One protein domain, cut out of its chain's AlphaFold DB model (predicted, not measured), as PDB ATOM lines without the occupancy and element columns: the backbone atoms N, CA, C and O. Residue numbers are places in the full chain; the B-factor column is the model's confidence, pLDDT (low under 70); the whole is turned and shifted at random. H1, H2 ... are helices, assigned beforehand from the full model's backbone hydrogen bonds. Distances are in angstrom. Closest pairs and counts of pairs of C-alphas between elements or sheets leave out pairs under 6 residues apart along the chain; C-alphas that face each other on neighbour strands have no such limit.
ATOM      1  N   PHE A  13       8.821 -13.085  12.904       74.50
ATOM      2  CA  PHE A  13       7.647 -13.384  12.092       74.50
ATOM      3  C   PHE A  13       6.420 -13.741  12.945       74.50
ATOM      4  O   PHE A  13       5.360 -13.138  12.780       74.50
ATOM      5  N   ILE A  14       6.553 -14.659  13.909       69.19
ATOM      6  CA  ILE A  14       5.445 -15.059  14.796       69.19
ATOM      7  C   ILE A  14       4.939 -13.867  15.616       69.19
ATOM      8  O   ILE A  14       3.731 -13.662  15.732       69.19
ATOM      9  N   LEU A  15       5.841 -13.054  16.171       69.12
ATOM     10  CA  LEU A  15       5.474 -11.854  16.925       69.12
ATOM     11  C   LEU A  15       4.763 -10.826  16.040       69.12
ATOM     12  O   LEU A  15       3.787 -10.215  16.484       69.12
ATOM     13  N   LYS A  16       5.213 -10.653  14.793       69.62
ATOM     14  CA  LYS A  16       4.556  -9.797  13.801       69.62
ATOM     15  C   LYS A  16       3.145 -10.299  13.499       69.62
ATOM     16  O   LYS A  16       2.205  -9.518  13.598       69.62
ATOM     17  N   GLU A  17       2.968 -11.592  13.241       71.50
ATOM     18  CA  GLU A  17       1.663 -12.205  12.957       71.50
ATOM     19  C   GLU A  17       0.700 -12.165  14.157       71.50
ATOM     20  O   GLU A  17      -0.492 -11.893  13.999       71.50
ATOM     21  N   LEU A  18       1.197 -12.359  15.381       65.00
ATOM     22  CA  LEU A  18       0.395 -12.215  16.599       65.00
ATOM     23  C   LEU A  18      -0.041 -10.763  16.826       65.00
ATOM     24  O   LEU A  18      -1.204 -10.516  17.154       65.00
ATOM     25  N   ARG A  19       0.855  -9.788  16.599       68.81
ATOM     26  CA  ARG A  19       0.498  -8.359  16.603       68.81
ATOM     27  C   ARG A  19      -0.554  -8.065  15.539       68.81
ATOM     28  O   ARG A  19      -1.547  -7.418  15.862       68.81
ATOM     29  N   LYS A  20      -0.389  -8.595  14.319       69.56
ATOM     30  CA  LYS A  20      -1.372  -8.464  13.236       69.56
ATOM     31  C   LYS A  20      -2.738  -9.000  13.636       69.56
ATOM     32  O   LYS A  20      -3.717  -8.284  13.476       69.56
ATOM     33  N   LYS A  21      -2.823 -10.204  14.210       67.69
ATOM     34  CA  LYS A  21      -4.094 -10.800  14.655       67.69
ATOM     35  C   LYS A  21      -4.766 -10.006  15.773       67.69
ATOM     36  O   LYS A  21      -5.958  -9.736  15.677       67.69
ATOM     37  N   ASN A  22      -4.021  -9.599  16.800       65.56
ATOM     38  CA  ASN A  22      -4.581  -8.836  17.921       65.56
ATOM     39  C   ASN A  22      -5.068  -7.449  17.484       65.56
ATOM     40  O   ASN A  22      -6.152  -7.024  17.879       65.56
ATOM     41  N   LEU A  23      -4.309  -6.770  16.620       67.19
ATOM     42  CA  LEU A  23      -4.725  -5.498  16.033       67.19
ATOM     43  C   LEU A  23      -5.879  -5.682  15.051       67.19
ATOM     44  O   LEU A  23      -6.820  -4.907  15.095       67.19
ATOM     45  N   ALA A  24      -5.879  -6.716  14.213       63.00
ATOM     46  CA  ALA A  24      -6.996  -7.002  13.316       63.00
ATOM     47  C   ALA A  24      -8.284  -7.294  14.091       63.00
ATOM     48  O   ALA A  24      -9.337  -6.819  13.691       63.00
ATOM     49  N   LEU A  25      -8.220  -8.016  15.215       62.38
ATOM     50  CA  LEU A  25      -9.366  -8.222  16.104       62.38
ATOM     51  C   LEU A  25      -9.828  -6.908  16.724       62.38
ATOM     52  O   LEU A  25     -11.018  -6.603  16.674       62.38
ATOM     53  N   PHE A  26      -8.885  -6.101  17.216       65.31
ATOM     54  CA  PHE A  26      -9.180  -4.755  17.671       65.31
ATOM     55  C   PHE A  26      -9.874  -3.960  16.562       65.31
ATOM     56  O   PHE A  26     -11.014  -3.610  16.770       65.31
ATOM     57  N   TYR A  27      -9.318  -3.774  15.363       64.69
ATOM     58  CA  TYR A  27      -9.936  -3.002  14.268       64.69
ATOM     59  C   TYR A  27     -11.199  -3.618  13.651       64.69
ATOM     60  O   TYR A  27     -12.063  -2.887  13.164       64.69
ATOM     61  N   LYS A  28     -11.358  -4.942  13.711       62.72
ATOM     62  CA  LYS A  28     -12.600  -5.630  13.338       62.72
ATOM     63  C   LYS A  28     -13.740  -5.219  14.274       62.72
ATOM     64  O   LYS A  28     -14.850  -4.974  13.802       62.72
ATOM     65  N   ASP A  29     -13.447  -5.087  15.568       57.25
ATOM     66  CA  ASP A  29     -14.398  -4.732  16.629       57.25
ATOM     67  C   ASP A  29     -14.426  -3.241  17.008       57.25
ATOM     68  O   ASP A  29     -15.418  -2.762  17.572       57.25
ATOM     69  N   PHE A  30     -13.370  -2.491  16.684       57.31
ATOM     70  CA  PHE A  30     -13.091  -1.089  17.012       57.31
ATOM     71  C   PHE A  30     -13.861  -0.145  16.093       57.31
ATOM     72  O   PHE A  30     -13.403   0.849  15.547       57.31
ATOM     73  N   SER A  31     -15.151  -0.428  16.063       62.91
ATOM     74  CA  SER A  31     -16.219   0.419  15.599       62.91
ATOM     75  C   SER A  31     -16.207   0.612  14.092       62.91
ATOM     76  O   SER A  31     -15.550   1.475  13.517       62.91
ATOM     77  N   ILE A  32     -17.073  -0.184  13.472       70.38
ATOM     78  CA  ILE A  32     -17.811   0.208  12.273       70.38
ATOM     79  C   ILE A  32     -18.093   1.722  12.309       70.38
ATOM     80  O   ILE A  32     -17.775   2.397  11.344       70.38
ATOM     81  N   ASP A  33     -18.524   2.272  13.453       77.12
ATOM     82  CA  ASP A  33     -18.729   3.715  13.628       77.12
ATOM     83  C   ASP A  33     -17.478   4.586  13.376       77.12
ATOM     84  O   ASP A  33     -17.622   5.638  12.777       77.12
ATOM     85  N   HIS A  34     -16.259   4.198  13.784       82.56
ATOM     86  CA  HIS A  34     -15.049   4.998  13.522       82.56
ATOM     87  C   HIS A  34     -14.648   4.952  12.052       82.56
ATOM     88  O   HIS A  34     -14.279   5.980  11.494       82.56
ATOM     89  N   ARG A  35     -14.760   3.786  11.405       83.25
ATOM     90  CA  ARG A  35     -14.517   3.668   9.958       83.25
ATOM     91  C   ARG A  35     -15.549   4.459   9.161       83.25
ATOM     92  O   ARG A  35     -15.184   5.176   8.239       83.25
ATOM     93  N   LEU A  36     -16.818   4.372   9.556       85.62
ATOM     94  CA  LEU A  36     -17.891   5.185   8.988       85.62
ATOM     95  C   LEU A  36     -17.642   6.671   9.227       85.62
ATOM     96  O   LEU A  36     -17.816   7.448   8.305       85.62
ATOM     97  N   TRP A  37     -17.176   7.059  10.412       89.19
ATOM     98  CA  TRP A  37     -16.850   8.448  10.719       89.19
ATOM     99  C   TRP A  37     -15.666   8.960   9.896       89.19
ATOM    100  O   TRP A  37     -15.741  10.060   9.371       89.19
ATOM    101  N   LEU A  38     -14.594   8.174   9.728       88.12
ATOM    102  CA  LEU A  38     -13.470   8.542   8.859       88.12
ATOM    103  C   LEU A  38     -13.899   8.657   7.390       88.12
ATOM    104  O   LEU A  38     -13.453   9.579   6.714       88.12
ATOM    105  N   ARG A  39     -14.767   7.755   6.911       84.75
ATOM    106  CA  ARG A  39     -15.367   7.835   5.570       84.75
ATOM    107  C   ARG A  39     -16.245   9.071   5.426       84.75
ATOM    108  O   ARG A  39     -15.967   9.881   4.563       84.75
ATOM    109  N   GLU A  40     -17.208   9.278   6.322       85.19
ATOM    110  CA  GLU A  40     -18.098  10.446   6.321       85.19
ATOM    111  C   GLU A  40     -17.302  11.754   6.420       85.19
ATOM    112  O   GLU A  40     -17.641  12.737   5.771       85.19
ATOM    113  N   LEU A  41     -16.219  11.773   7.201       81.75
ATOM    114  CA  LEU A  41     -15.315  12.911   7.310       81.75
ATOM    115  C   LEU A  41     -14.623  13.196   5.974       81.75
ATOM    116  O   LEU A  41     -14.581  14.346   5.540       81.75
ATOM    117  N   THR A  42     -14.105  12.152   5.326       75.75
ATOM    118  CA  THR A  42     -13.505  12.229   3.993       75.75
ATOM    119  C   THR A  42     -14.526  12.654   2.937       75.75
ATOM    120  O   THR A  42     -14.228  13.533   2.133       75.75
ATOM    121  N   ASP A  43     -15.725  12.082   2.951       73.44
ATOM    122  CA  ASP A  43     -16.776  12.324   1.965       73.44
ATOM    123  C   ASP A  43     -17.339  13.733   2.118       73.44
ATOM    124  O   ASP A  43     -17.343  14.472   1.147       73.44
ATOM    125  N   LYS A  44     -17.654  14.189   3.336       66.69
ATOM    126  CA  LYS A  44     -18.046  15.589   3.582       66.69
ATOM    127  C   LYS A  44     -16.959  16.577   3.182       66.69
ATOM    128  O   LYS A  44     -17.260  17.668   2.707       66.69
ATOM    129  N   TYR A  45     -15.689  16.228   3.380       60.47
ATOM    130  CA  TYR A  45     -14.582  17.067   2.934       60.47
ATOM    131  C   TYR A  45     -14.491  17.122   1.401       60.47
ATOM    132  O   TYR A  45     -14.337  18.204   0.837       60.47
ATOM    133  N   LYS A  46     -14.666  15.985   0.713       56.16
ATOM    134  CA  LYS A  46     -14.749  15.915  -0.756       56.16
ATOM    135  C   LYS A  46     -15.978  16.651  -1.304       56.16
ATOM    136  O   LYS A  46     -15.848  17.395  -2.270       56.16
ATOM    137  N   GLU A  47     -17.138  16.496  -0.667       55.56
ATOM    138  CA  GLU A  47     -18.413  17.137  -1.006       55.56
ATOM    139  C   GLU A  47     -18.374  18.653  -0.813       55.56
ATOM    140  O   GLU A  47     -18.962  19.389  -1.599       55.56
ATOM    141  N   ARG A  48     -17.635  19.165   0.179       47.38
ATOM    142  CA  ARG A  48     -17.379  20.615   0.282       47.38
ATOM    143  C   ARG A  48     -16.619  21.143  -0.934       47.38
ATOM    144  O   ARG A  48     -16.911  22.246  -1.393       47.38
ATOM    145  N   GLY A  49     -15.749  20.321  -1.521       39.50
ATOM    146  CA  GLY A  49     -15.129  20.578  -2.821       39.50
ATOM    147  C   GLY A  49     -16.104  20.617  -4.011       39.50
ATOM    148  O   GLY A  49     -15.684  21.005  -5.099       39.50
ATOM    149  N   PRO A 217       0.678  10.283  -1.117       54.66
ATOM    150  CA  PRO A 217       2.074  10.568  -0.829       54.66
ATOM    151  C   PRO A 217       2.429  10.066   0.578       54.66
ATOM    152  O   PRO A 217       1.944  10.598   1.577       54.66
ATOM    153  N   LEU A 218       3.333   9.086   0.679       64.94
ATOM    154  CA  LEU A 218       3.871   8.529   1.937       64.94
ATOM    155  C   LEU A 218       4.828   9.497   2.675       64.94
ATOM    156  O   LEU A 218       5.886   9.124   3.196       64.94
ATOM    157  N   SER A 219       4.435  10.768   2.727       64.56
ATOM    158  CA  SER A 219       5.095  11.856   3.438       64.56
ATOM    159  C   SER A 219       5.117  11.618   4.952       64.56
ATOM    160  O   SER A 219       4.360  10.809   5.498       64.56
ATOM    161  N   LYS A 220       5.979  12.358   5.661       72.12
ATOM    162  CA  LYS A 220       6.033  12.330   7.131       72.12
ATOM    163  C   LYS A 220       4.668  12.640   7.759       72.12
ATOM    164  O   LYS A 220       4.284  11.985   8.712       72.12
ATOM    165  N   GLU A 221       3.916  13.575   7.190       62.62
ATOM    166  CA  GLU A 221       2.611  13.981   7.727       62.62
ATOM    167  C   GLU A 221       1.546  12.896   7.585       62.62
ATOM    168  O   GLU A 221       0.794  12.668   8.527       62.62
ATOM    169  N   ILE A 222       1.534  12.166   6.468       73.44
ATOM    170  CA  ILE A 222       0.655  11.000   6.314       73.44
ATOM    171  C   ILE A 222       1.062   9.891   7.279       73.44
ATOM    172  O   ILE A 222       0.204   9.267   7.899       73.44
ATOM    173  N   LYS A 223       2.368   9.676   7.478       79.38
ATOM    174  CA  LYS A 223       2.864   8.719   8.476       79.38
ATOM    175  C   LYS A 223       2.448   9.115   9.894       79.38
ATOM    176  O   LYS A 223       1.992   8.246  10.629       79.38
ATOM    177  N   ASP A 224       2.556  10.390  10.259       82.62
ATOM    178  CA  ASP A 224       2.168  10.924  11.571       82.62
ATOM    179  C   ASP A 224       0.645  10.856  11.783       82.62
ATOM    180  O   ASP A 224       0.173  10.464  12.853       82.62
ATOM    181  N   TYR A 225      -0.138  11.148  10.742       84.81
ATOM    182  CA  TYR A 225      -1.586  10.968  10.747       84.81
ATOM    183  C   TYR A 225      -1.972   9.505  10.941       84.81
ATOM    184  O   TYR A 225      -2.752   9.177  11.829       84.81
ATOM    185  N   LEU A 226      -1.370   8.595  10.178       87.19
ATOM    186  CA  LEU A 226      -1.599   7.169  10.362       87.19
ATOM    187  C   LEU A 226      -1.153   6.695  11.745       87.19
ATOM    188  O   LEU A 226      -1.863   5.906  12.349       87.19
ATOM    189  N   ASN A 227      -0.052   7.219  12.291       86.81
ATOM    190  CA  ASN A 227       0.388   6.944  13.663       86.81
ATOM    191  C   ASN A 227      -0.577   7.486  14.731       86.81
ATOM    192  O   ASN A 227      -0.537   7.022  15.872       86.81
ATOM    193  N   THR A 228      -1.455   8.432  14.377       86.50
ATOM    194  CA  THR A 228      -2.520   8.901  15.274       86.50
ATOM    195  C   THR A 228      -3.504   7.773  15.561       86.50
ATOM    196  O   THR A 228      -3.878   7.542  16.708       86.50
ATOM    197  N   TRP A 229      -3.873   7.033  14.520       84.81
ATOM    198  CA  TRP A 229      -4.818   5.928  14.621       84.81
ATOM    199  C   TRP A 229      -4.109   4.617  14.947       84.81
ATOM    200  O   TRP A 229      -4.560   3.859  15.792       84.81
ATOM    201  N   PHE A 230      -2.967   4.380  14.316       79.75
ATOM    202  CA  PHE A 230      -2.267   3.109  14.280       79.75
ATOM    203  C   PHE A 230      -0.785   3.314  14.621       79.75
ATOM    204  O   PHE A 230       0.060   3.516  13.749       79.75
ATOM    205  N   PHE A 231      -0.462   3.285  15.916       77.38
ATOM    206  CA  PHE A 231       0.891   3.564  16.404       77.38
ATOM    207  C   PHE A 231       1.936   2.610  15.799       77.38
ATOM    208  O   PHE A 231       1.779   1.391  15.865       77.38
ATOM    209  N   GLU A 232       3.007   3.174  15.228       77.12
ATOM    210  CA  GLU A 232       4.114   2.443  14.590       77.12
ATOM    211  C   GLU A 232       3.663   1.416  13.535       77.12
ATOM    212  O   GLU A 232       4.278   0.356  13.365       77.12
ATOM    213  N   TRP A 233       2.594   1.733  12.798       80.81
ATOM    214  CA  TRP A 233       2.005   0.838  11.800       80.81
ATOM    215  C   TRP A 233       3.034   0.268  10.818       80.81
ATOM    216  O   TRP A 233       2.997  -0.924  10.520       80.81
ATOM    217  N   SER A 234       4.006   1.081  10.390       80.69
ATOM    218  CA  SER A 234       5.004   0.729   9.374       80.69
ATOM    219  C   SER A 234       5.970  -0.381   9.795       80.69
ATOM    220  O   SER A 234       6.601  -0.998   8.941       80.69
ATOM    221  N   ARG A 235       6.078  -0.684  11.098       78.75
ATOM    222  CA  ARG A 235       6.869  -1.825  11.594       78.75
ATOM    223  C   ARG A 235       6.177  -3.166  11.358       78.75
ATOM    224  O   ARG A 235       6.828  -4.207  11.340       78.75
ATOM    225  N   THR A 236       4.854  -3.154  11.213       72.69
ATOM    226  CA  THR A 236       4.029  -4.369  11.235       72.69
ATOM    227  C   THR A 236       3.222  -4.546   9.947       72.69
ATOM    228  O   THR A 236       3.065  -5.680   9.493       72.69
ATOM    229  N   PHE A 237       2.779  -3.452   9.324       79.44
ATOM    230  CA  PHE A 237       1.873  -3.432   8.178       79.44
ATOM    231  C   PHE A 237       2.435  -2.613   7.018       79.44
ATOM    232  O   PHE A 237       3.139  -1.620   7.202       79.44
ATOM    233  N   THR A 238       2.066  -3.027   5.814       83.75
ATOM    234  CA  THR A 238       2.170  -2.219   4.601       83.75
ATOM    235  C   THR A 238       1.140  -1.092   4.626       83.75
ATOM    236  O   THR A 238       0.120  -1.165   5.313       83.75
ATOM    237  N   PHE A 239       1.390  -0.041   3.851       80.12
ATOM    238  CA  PHE A 239       0.477   1.095   3.754       80.12
ATOM    239  C   PHE A 239      -0.912   0.671   3.248       80.12
ATOM    240  O   PHE A 239      -1.917   1.022   3.864       80.12
ATOM    241  N   LYS A 240      -0.965  -0.193   2.228       82.75
ATOM    242  CA  LYS A 240      -2.202  -0.779   1.696       82.75
ATOM    243  C   LYS A 240      -3.001  -1.560   2.745       82.75
ATOM    244  O   LYS A 240      -4.219  -1.410   2.826       82.75
ATOM    245  N   GLU A 241      -2.329  -2.358   3.582       82.62
ATOM    246  CA  GLU A 241      -2.984  -3.063   4.696       82.62
ATOM    247  C   GLU A 241      -3.605  -2.068   5.689       82.62
ATOM    248  O   GLU A 241      -4.746  -2.254   6.103       82.62
ATOM    249  N   VAL A 242      -2.898  -0.988   6.040       84.62
ATOM    250  CA  VAL A 242      -3.426   0.048   6.946       84.62
ATOM    251  C   VAL A 242      -4.616   0.780   6.330       84.62
ATOM    252  O   VAL A 242      -5.614   0.985   7.020       84.62
ATOM    253  N   CYS A 243      -4.556   1.121   5.039       82.81
ATOM    254  CA  CYS A 243      -5.669   1.743   4.317       82.81
ATOM    255  C   CYS A 243      -6.935   0.881   4.410       82.81
ATOM    256  O   CYS A 243      -7.985   1.363   4.839       82.81
ATOM    257  N   ALA A 244      -6.807  -0.416   4.115       81.19
ATOM    258  CA  ALA A 244      -7.913  -1.364   4.190       81.19
ATOM    259  C   ALA A 244      -8.447  -1.530   5.627       81.19
ATOM    260  O   ALA A 244      -9.659  -1.562   5.843       81.19
ATOM    261  N   ILE A 245      -7.558  -1.585   6.627       80.75
ATOM    262  CA  ILE A 245      -7.932  -1.682   8.048       80.75
ATOM    263  C   ILE A 245      -8.735  -0.454   8.500       80.75
ATOM    264  O   ILE A 245      -9.740  -0.599   9.200       80.75
ATOM    265  N   LEU A 246      -8.331   0.747   8.076       81.75
ATOM    266  CA  LEU A 246      -9.046   1.998   8.355       81.75
ATOM    267  C   LEU A 246     -10.348   2.137   7.549       81.75
ATOM    268  O   LEU A 246     -11.157   3.018   7.835       81.75
ATOM    269  N   GLY A 247     -10.600   1.225   6.611       80.38
ATOM    270  CA  GLY A 247     -11.821   1.173   5.821       80.38
ATOM    271  C   GLY A 247     -11.775   2.033   4.565       80.38
ATOM    272  O   GLY A 247     -12.834   2.340   4.034       80.38
ATOM    273  N   PHE A 248     -10.606   2.418   4.071       81.88
ATOM    274  CA  PHE A 248     -10.494   3.123   2.799       81.88
ATOM    275  C   PHE A 248     -10.383   2.134   1.639       81.88
ATOM    276  O   PHE A 248      -9.673   1.134   1.739       81.88
ATOM    277  N   GLU A 249     -11.104   2.410   0.554       76.81
ATOM    278  CA  GLU A 249     -11.056   1.599  -0.669       76.81
ATOM    279  C   GLU A 249      -9.874   2.009  -1.549       76.81
ATOM    280  O   GLU A 249      -9.258   1.160  -2.191       76.81
ATOM    281  N   ARG A 250      -9.507   3.297  -1.513       69.00
ATOM    282  CA  ARG A 250      -8.359   3.852  -2.229       69.00
ATOM    283  C   ARG A 250      -7.380   4.494  -1.260       69.00
ATOM    284  O   ARG A 250      -7.766   5.133  -0.286       69.00
ATOM    285  N   GLU A 251      -6.091   4.375  -1.557       69.62
ATOM    286  CA  GLU A 251      -5.032   4.964  -0.732       69.62
ATOM    287  C   GLU A 251      -5.153   6.490  -0.634       69.62
ATOM    288  O   GLU A 251      -4.944   7.063   0.436       69.62
ATOM    289  N   ILE A 252      -5.566   7.154  -1.717       62.88
ATOM    290  CA  ILE A 252      -5.786   8.606  -1.758       62.88
ATOM    291  C   ILE A 252      -6.839   9.086  -0.741       62.88
ATOM    292  O   ILE A 252      -6.769  10.217  -0.259       62.88
ATOM    293  N   ASP A 253      -7.771   8.224  -0.324       67.94
ATOM    294  CA  ASP A 253      -8.773   8.572   0.687       67.94
ATOM    295  C   ASP A 253      -8.143   8.805   2.065       67.94
ATOM    296  O   ASP A 253      -8.668   9.597   2.850       67.94
ATOM    297  N   VAL A 254      -6.979   8.201   2.343       75.31
ATOM    298  CA  VAL A 254      -6.190   8.478   3.554       75.31
ATOM    299  C   VAL A 254      -5.684   9.913   3.552       75.31
ATOM    300  O   VAL A 254      -5.728  10.585   4.586       75.31
ATOM    301  N   TYR A 255      -5.227  10.399   2.397       60.78
ATOM    302  CA  TYR A 255      -4.768  11.775   2.247       60.78
ATOM    303  C   TYR A 255      -5.902  12.772   2.497       60.78
ATOM    304  O   TYR A 255      -5.747  13.705   3.288       60.78
ATOM    305  N   TYR A 256      -7.077  12.536   1.911       60.12
ATOM    306  CA  TYR A 256      -8.247  13.385   2.152       60.12
ATOM    307  C   TYR A 256      -8.730  13.325   3.597       60.12
ATOM    308  O   TYR A 256      -9.029  14.358   4.192       60.12
ATOM    309  N   SER A 257      -8.720  12.134   4.192       77.00
ATOM    310  CA  SER A 257      -9.053  11.952   5.599       77.00
ATOM    311  C   SER A 257      -8.117  12.747   6.513       77.00
ATOM    312  O   SER A 257      -8.574  13.410   7.443       77.00
ATOM    313  N   MET A 258      -6.809  12.755   6.223       80.44
ATOM    314  CA  MET A 258      -5.824  13.559   6.954       80.44
ATOM    315  C   MET A 258      -6.146  15.054   6.878       80.44
ATOM    316  O   MET A 258      -6.125  15.743   7.904       80.44
ATOM    317  N   LEU A 259      -6.415  15.571   5.676       57.56
ATOM    318  CA  LEU A 259      -6.733  16.986   5.481       57.56
ATOM    319  C   LEU A 259      -8.007  17.375   6.237       57.56
ATOM    320  O   LEU A 259      -7.991  18.329   7.019       57.56
ATOM    321  N   ALA A 260      -9.062  16.576   6.083       66.88
ATOM    322  CA  ALA A 260     -10.333  16.760   6.764       66.88
ATOM    323  C   ALA A 260     -10.174  16.731   8.289       66.88
ATOM    324  O   ALA A 260     -10.698  17.585   9.003       66.88
ATOM    325  N   PHE A 261      -9.387  15.789   8.809       78.06
ATOM    326  CA  PHE A 261      -9.113  15.683  10.236       78.06
ATOM    327  C   PHE A 261      -8.328  16.882  10.773       78.06
ATOM    328  O   PHE A 261      -8.618  17.390  11.862       78.06
ATOM    329  N   ARG A 262      -7.345  17.372  10.011       72.81
ATOM    330  CA  ARG A 262      -6.575  18.571  10.363       72.81
ATOM    331  C   ARG A 262      -7.473  19.800  10.439       72.81
ATOM    332  O   ARG A 262      -7.298  20.616  11.343       72.81
ATOM    333  N   GLU A 263      -8.413  19.933   9.511       61.34
ATOM    334  CA  GLU A 263      -9.382  21.024   9.509       61.34
ATOM    335  C   GLU A 263     -10.346  20.909  10.697       61.34
ATOM    336  O   GLU A 263     -10.469  21.846  11.486       61.34
ATOM    337  N   LEU A 264     -10.932  19.730  10.916       75.69
ATOM    338  CA  LEU A 264     -11.806  19.466  12.061       75.69
ATOM    339  C   LEU A 264     -11.111  19.758  13.400       75.69
ATOM    340  O   LEU A 264     -11.715  20.321  14.309       75.69
ATOM    341  N   SER A 265      -9.818  19.441  13.510       77.44
ATOM    342  CA  SER A 265      -8.997  19.734  14.694       77.44
ATOM    343  C   SER A 265      -8.838  21.229  14.971       77.44
ATOM    344  O   SER A 265      -8.632  21.608  16.122       77.44
ATOM    345  N   ARG A 266      -8.931  22.085  13.946       72.50
ATOM    346  CA  ARG A 266      -8.903  23.545  14.113       72.50
ATOM    347  C   ARG A 266     -10.245  24.080  14.589       72.50
ATOM    348  O   ARG A 266     -10.265  24.915  15.486       72.50
ATOM    349  N   TYR A 267     -11.342  23.584  14.020       67.81
ATOM    350  CA  TYR A 267     -12.692  24.032  14.370       67.81
ATOM    351  C   TYR A 267     -13.163  23.490  15.721       67.81
ATOM    352  O   TYR A 267     -13.816  24.201  16.480       67.81
ATOM    353  N   LYS A 268     -12.807  22.243  16.049       78.25
ATOM    354  CA  LYS A 268     -13.273  21.533  17.250       78.25
ATOM    355  C   LYS A 268     -12.116  20.951  18.074       78.25
ATOM    356  O   LYS A 268     -12.111  19.756  18.385       78.25
ATOM    357  N   PRO A 269     -11.135  21.773  18.499       83.56
ATOM    358  CA  PRO A 269      -9.901  21.286  19.122       83.56
ATOM    359  C   PRO A 269     -10.147  20.518  20.427       83.56
ATOM    360  O   PRO A 269      -9.468  19.529  20.701       83.56
ATOM    361  N   LYS A 270     -11.132  20.940  21.236       87.19
ATOM    362  CA  LYS A 270     -11.483  20.264  22.497       87.19
ATOM    363  C   LYS A 270     -12.116  18.892  22.249       87.19
ATOM    364  O   LYS A 270     -11.672  17.915  22.843       87.19
ATOM    365  N   GLU A 271     -13.096  18.808  21.347       88.75
ATOM    366  CA  GLU A 271     -13.773  17.546  21.016       88.75
ATOM    367  C   GLU A 271     -12.798  16.531  20.419       88.75
ATOM    368  O   GLU A 271     -12.770  15.377  20.845       88.75
ATOM    369  N   VAL A 272     -11.945  16.973  19.489       88.94
ATOM    370  CA  VAL A 272     -10.918  16.116  18.887       88.94
ATOM    371  C   VAL A 272      -9.938  15.612  19.946       88.94
ATOM    372  O   VAL A 272      -9.648  14.417  19.993       88.94
ATOM    373  N   LYS A 273      -9.459  16.484  20.841       90.12
ATOM    374  CA  LYS A 273      -8.541  16.090  21.920       90.12
ATOM    375  C   LYS A 273      -9.164  15.051  22.857       90.12
ATOM    376  O   LYS A 273      -8.505  14.068  23.203       90.12
ATOM    377  N   ASP A 274     -10.416  15.255  23.259       88.50
ATOM    378  CA  ASP A 274     -11.144  14.329  24.131       88.50
ATOM    379  C   ASP A 274     -11.366  12.975  23.450       88.50
ATOM    380  O   ASP A 274     -11.165  11.924  24.071       88.50
ATOM    381  N   TYR A 275     -11.719  12.999  22.162       90.12
ATOM    382  CA  TYR A 275     -11.877  11.798  21.355       90.12
ATOM    383  C   TYR A 275     -10.571  11.012  21.243       90.12
ATOM    384  O   TYR A 275     -10.558   9.826  21.564       90.12
ATOM    385  N   LEU A 276      -9.461  11.665  20.878       89.44
ATOM    386  CA  LEU A 276      -8.146  11.025  20.768       89.44
ATOM    387  C   LEU A 276      -7.697  10.418  22.099       89.44
ATOM    388  O   LEU A 276      -7.233   9.280  22.145       89.44
ATOM    389  N   LYS A 277      -7.883  11.128  23.218       88.19
ATOM    390  CA  LYS A 277      -7.541  10.597  24.545       88.19
ATOM    391  C   LYS A 277      -8.321   9.320  24.855       88.19
ATOM    392  O   LYS A 277      -7.750   8.346  25.358       88.19
ATOM    393  N   LEU A 278      -9.620   9.311  24.556       84.81
ATOM    394  CA  LEU A 278     -10.459   8.136  24.753       84.81
ATOM    395  C   LEU A 278     -10.054   7.007  23.797       84.81
ATOM    396  O   LEU A 278      -9.897   5.877  24.251       84.81
ATOM    397  N   TYR A 279      -9.818   7.322  22.522       84.81
ATOM    398  CA  TYR A 279      -9.330   6.408  21.489       84.81
ATOM    399  C   TYR A 279      -8.079   5.668  21.956       84.81
ATOM    400  O   TYR A 279      -8.097   4.442  22.051       84.81
ATOM    401  N   TYR A 280      -7.029   6.397  22.344       83.00
ATOM    402  CA  TYR A 280      -5.762   5.806  22.778       83.00
ATOM    403  C   TYR A 280      -5.915   4.929  24.014       83.00
ATOM    404  O   TYR A 280      -5.304   3.866  24.109       83.00
ATOM    405  N   THR A 281      -6.758   5.354  24.958       80.75
ATOM    406  CA  THR A 281      -7.038   4.568  26.163       80.75
ATOM    407  C   THR A 281      -7.671   3.226  25.796       80.75
ATOM    408  O   THR A 281      -7.297   2.197  26.349       80.75
ATOM    409  N   GLN A 282      -8.604   3.216  24.841       76.81
ATOM    410  CA  GLN A 282      -9.242   1.982  24.384       76.81
ATOM    411  C   GLN A 282      -8.297   1.130  23.526       76.81
ATOM    412  O   GLN A 282      -8.258  -0.083  23.710       76.81
ATOM    413  N   PHE A 283      -7.487   1.757  22.667       74.69
ATOM    414  CA  PHE A 283      -6.440   1.100  21.878       74.69
ATOM    415  C   PHE A 283      -5.452   0.330  22.746       74.69
ATOM    416  O   PHE A 283      -5.222  -0.858  22.526       74.69
ATOM    417  N   LYS A 284      -4.939   0.964  23.801       73.50
ATOM    418  CA  LYS A 284      -3.994   0.335  24.731       73.50
ATOM    419  C   LYS A 284      -4.585  -0.877  25.465       73.50
ATOM    420  O   LYS A 284      -3.850  -1.801  25.796       73.50
ATOM    421  N   ASN A 285      -5.895  -0.883  25.707       70.06
ATOM    422  CA  ASN A 285      -6.572  -1.947  26.450       70.06
ATOM    423  C   ASN A 285      -6.938  -3.168  25.579       70.06
ATOM    424  O   ASN A 285      -7.429  -4.163  26.110       70.06
ATOM    425  N   GLY A 286      -6.712  -3.115  24.260       57.94
ATOM    426  CA  GLY A 286      -6.757  -4.264  23.344       57.94
ATOM    427  C   GLY A 286      -8.137  -4.871  23.056       57.94
ATOM    428  O   GLY A 286      -8.285  -5.583  22.069       57.94
ATOM    429  N   THR A 287      -9.169  -4.574  23.853       58.00
ATOM    430  CA  THR A 287     -10.550  -5.017  23.611       58.00
ATOM    431  C   THR A 287     -11.565  -3.928  23.947       58.00
ATOM    432  O   THR A 287     -11.499  -3.268  24.984       58.00
ATOM    433  N   LEU A 288     -12.550  -3.761  23.063       58.91
ATOM    434  CA  LEU A 288     -13.702  -2.895  23.288       58.91
ATOM    435  C   LEU A 288     -14.949  -3.728  23.578       58.91
ATOM    436  O   LEU A 288     -15.637  -4.197  22.665       58.91
ATOM    437  N   GLY A 289     -15.299  -3.835  24.860       62.47
ATOM    438  CA  GLY A 289     -16.645  -4.250  25.257       62.47
ATOM    439  C   GLY A 289     -17.711  -3.254  24.769       62.47
ATOM    440  O   GLY A 289     -17.415  -2.093  24.467       62.47
ATOM    441  N   LEU A 290     -18.981  -3.673  24.742       68.81
ATOM    442  CA  LEU A 290     -20.121  -2.882  24.240       68.81
ATOM    443  C   LEU A 290     -20.189  -1.456  24.838       68.81
ATOM    444  O   LEU A 290     -20.488  -0.483  24.143       68.81
ATOM    445  N   ARG A 291     -19.853  -1.316  26.127       74.44
ATOM    446  CA  ARG A 291     -19.814  -0.032  26.850       74.44
ATOM    447  C   ARG A 291     -18.711   0.905  26.344       74.44
ATOM    448  O   ARG A 291     -18.930   2.112  26.284       74.44
ATOM    449  N   GLY A 292     -17.548   0.364  25.981       74.31
ATOM    450  CA  GLY A 292     -16.445   1.133  25.402       74.31
ATOM    451  C   GLY A 292     -16.801   1.664  24.015       74.31
ATOM    452  O   GLY A 292     -16.592   2.844  23.745       74.31
ATOM    453  N   ARG A 293     -17.441   0.828  23.178       73.06
ATOM    454  CA  ARG A 293     -17.905   1.221  21.834       73.06
ATOM    455  C   ARG A 293     -18.909   2.375  21.903       73.06
ATOM    456  O   ARG A 293     -18.721   3.391  21.242       73.06
ATOM    457  N   LYS A 294     -19.916   2.273  22.785       78.00
ATOM    458  CA  LYS A 294     -20.898   3.351  23.014       78.00
ATOM    459  C   LYS A 294     -20.241   4.660  23.467       78.00
ATOM    460  O   LYS A 294     -20.616   5.722  22.981       78.00
ATOM    461  N   LYS A 295     -19.254   4.591  24.369       80.06
ATOM    462  CA  LYS A 295     -18.521   5.779  24.844       80.06
ATOM    463  C   LYS A 295     -17.701   6.442  23.737       80.06
ATOM    464  O   LYS A 295     -17.709   7.665  23.659       80.06
ATOM    465  N   LEU A 296     -17.016   5.658  22.901       79.75
ATOM    466  CA  LEU A 296     -16.263   6.187  21.760       79.75
ATOM    467  C   LEU A 296     -17.184   6.862  20.751       79.75
ATOM    468  O   LEU A 296     -16.926   8.004  20.392       79.75
ATOM    469  N   LYS A 297     -18.282   6.203  20.364       82.75
ATOM    470  CA  LYS A 297     -19.279   6.772  19.447       82.75
ATOM    471  C   LYS A 297     -19.845   8.095  19.965       82.75
ATOM    472  O   LYS A 297     -19.886   9.072  19.235       82.75
ATOM    473  N   ALA A 298     -20.215   8.154  21.246       84.50
ATOM    474  CA  ALA A 298     -20.756   9.368  21.863       84.50
ATOM    475  C   ALA A 298     -19.745  10.527  21.968       84.50
ATOM    476  O   ALA A 298     -20.145  11.662  22.212       84.50
ATOM    477  N   ARG A 299     -18.441  10.247  21.833       86.94
ATOM    478  CA  ARG A 299     -17.371  11.251  21.851       86.94
ATOM    479  C   ARG A 299     -16.747  11.512  20.489       86.94
ATOM    480  O   ARG A 299     -15.815  12.307  20.433       86.94
ATOM    481  N   MET A 300     -17.248  10.891  19.421       87.31
ATOM    482  CA  MET A 300     -16.840  11.260  18.070       87.31
ATOM    483  C   MET A 300     -17.203  12.726  17.825       87.31
ATOM    484  O   MET A 300     -18.359  13.100  18.048       87.31
TER     485      MET A 300
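What this domain is: This is residues 13 to 49 and 217 to 300 of the 309 residues of an uncharacterized protein of Prevotella amnii DNF00058 (UniProt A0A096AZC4). Two long helices, H1 and H2, meet at a corner and open as a wide V; the short helices H3 and H4 fill part of its opening, H5 crosses H2 nearly at right angles, and a helical hairpin, H6 and H7, covers the corner. The printed part has 121 residues with seven named helices, H1 to H7 in chain order, and no named strand: its class is all helix, and the packing is part aligned, part crossed. The whole is compact, with a radius of gyration of the C-alphas of 14.2 A, and spans 44 by 35 by 21 A along its main axes.

How they stand to each other: Start with H1, residues 13 to 29, and pass the tight link to H2, residues 32 to 48; these two meet only through their link. Look past the cut for H3, residues 220 to 229, and H4, residues 239 to 246, which are near each other, with 7 pairs of C-alphas within 10 A. H1 only just touches H4, with 3 pairs of C-alphas within 8 A and residues 24 to 27 alone; the closest C-alphas, of Tyr 27 and Ile 245, are 6.7 A apart. Next find H5, residues 252 to 267, which touches H2 about perpendicular at 85 degrees; their closest C-alphas, of Thr 42 and Ser 257, are 4.7 A apart. H5 also touches H3, with its residues 254 to 258 alone; the closest C-alphas, of Tyr 225 and Met 258, are 6.2 A apart. Then come H6, residues 269 to 284, and H7, residues 290 to 298, a hairpin at a shallow tilt of 19 degrees, opposite ways; they touch closest at the C-alphas of Leu 278 and Leu 296, 6.8 A apart, H6 with residues 275 to 282 alone. H5 and H7 are apart. Each O i to N i+4 pair is within hydrogen-bond range in H1, H2, H4, H5, H6 and H7, and 5 of 6 are in H3.

Where its parts are: Find C-alpha 13 at (7.647, -13.384, 12.092); from there H1 runs 24.1 A to C-alpha 29. H2 is 23.7 A long, H5 23.4 A and H6 22.5 A. H7 ends at C-alpha 298, at (-20.756, 9.368, 21.863).

The domain as a whole: The two C-alphas farthest apart, of Ile 14 and Arg 48, are 44.8 A apart. Residues 50 to 216 are cut out, and C-alphas 49 and 217 stand 20.0 A apart. Of the links that are printed whole, none is long. The model's mean pLDDT over the printed part is 74.5; 42 residues are under 70, among them 18 to 31 and 44 to 49.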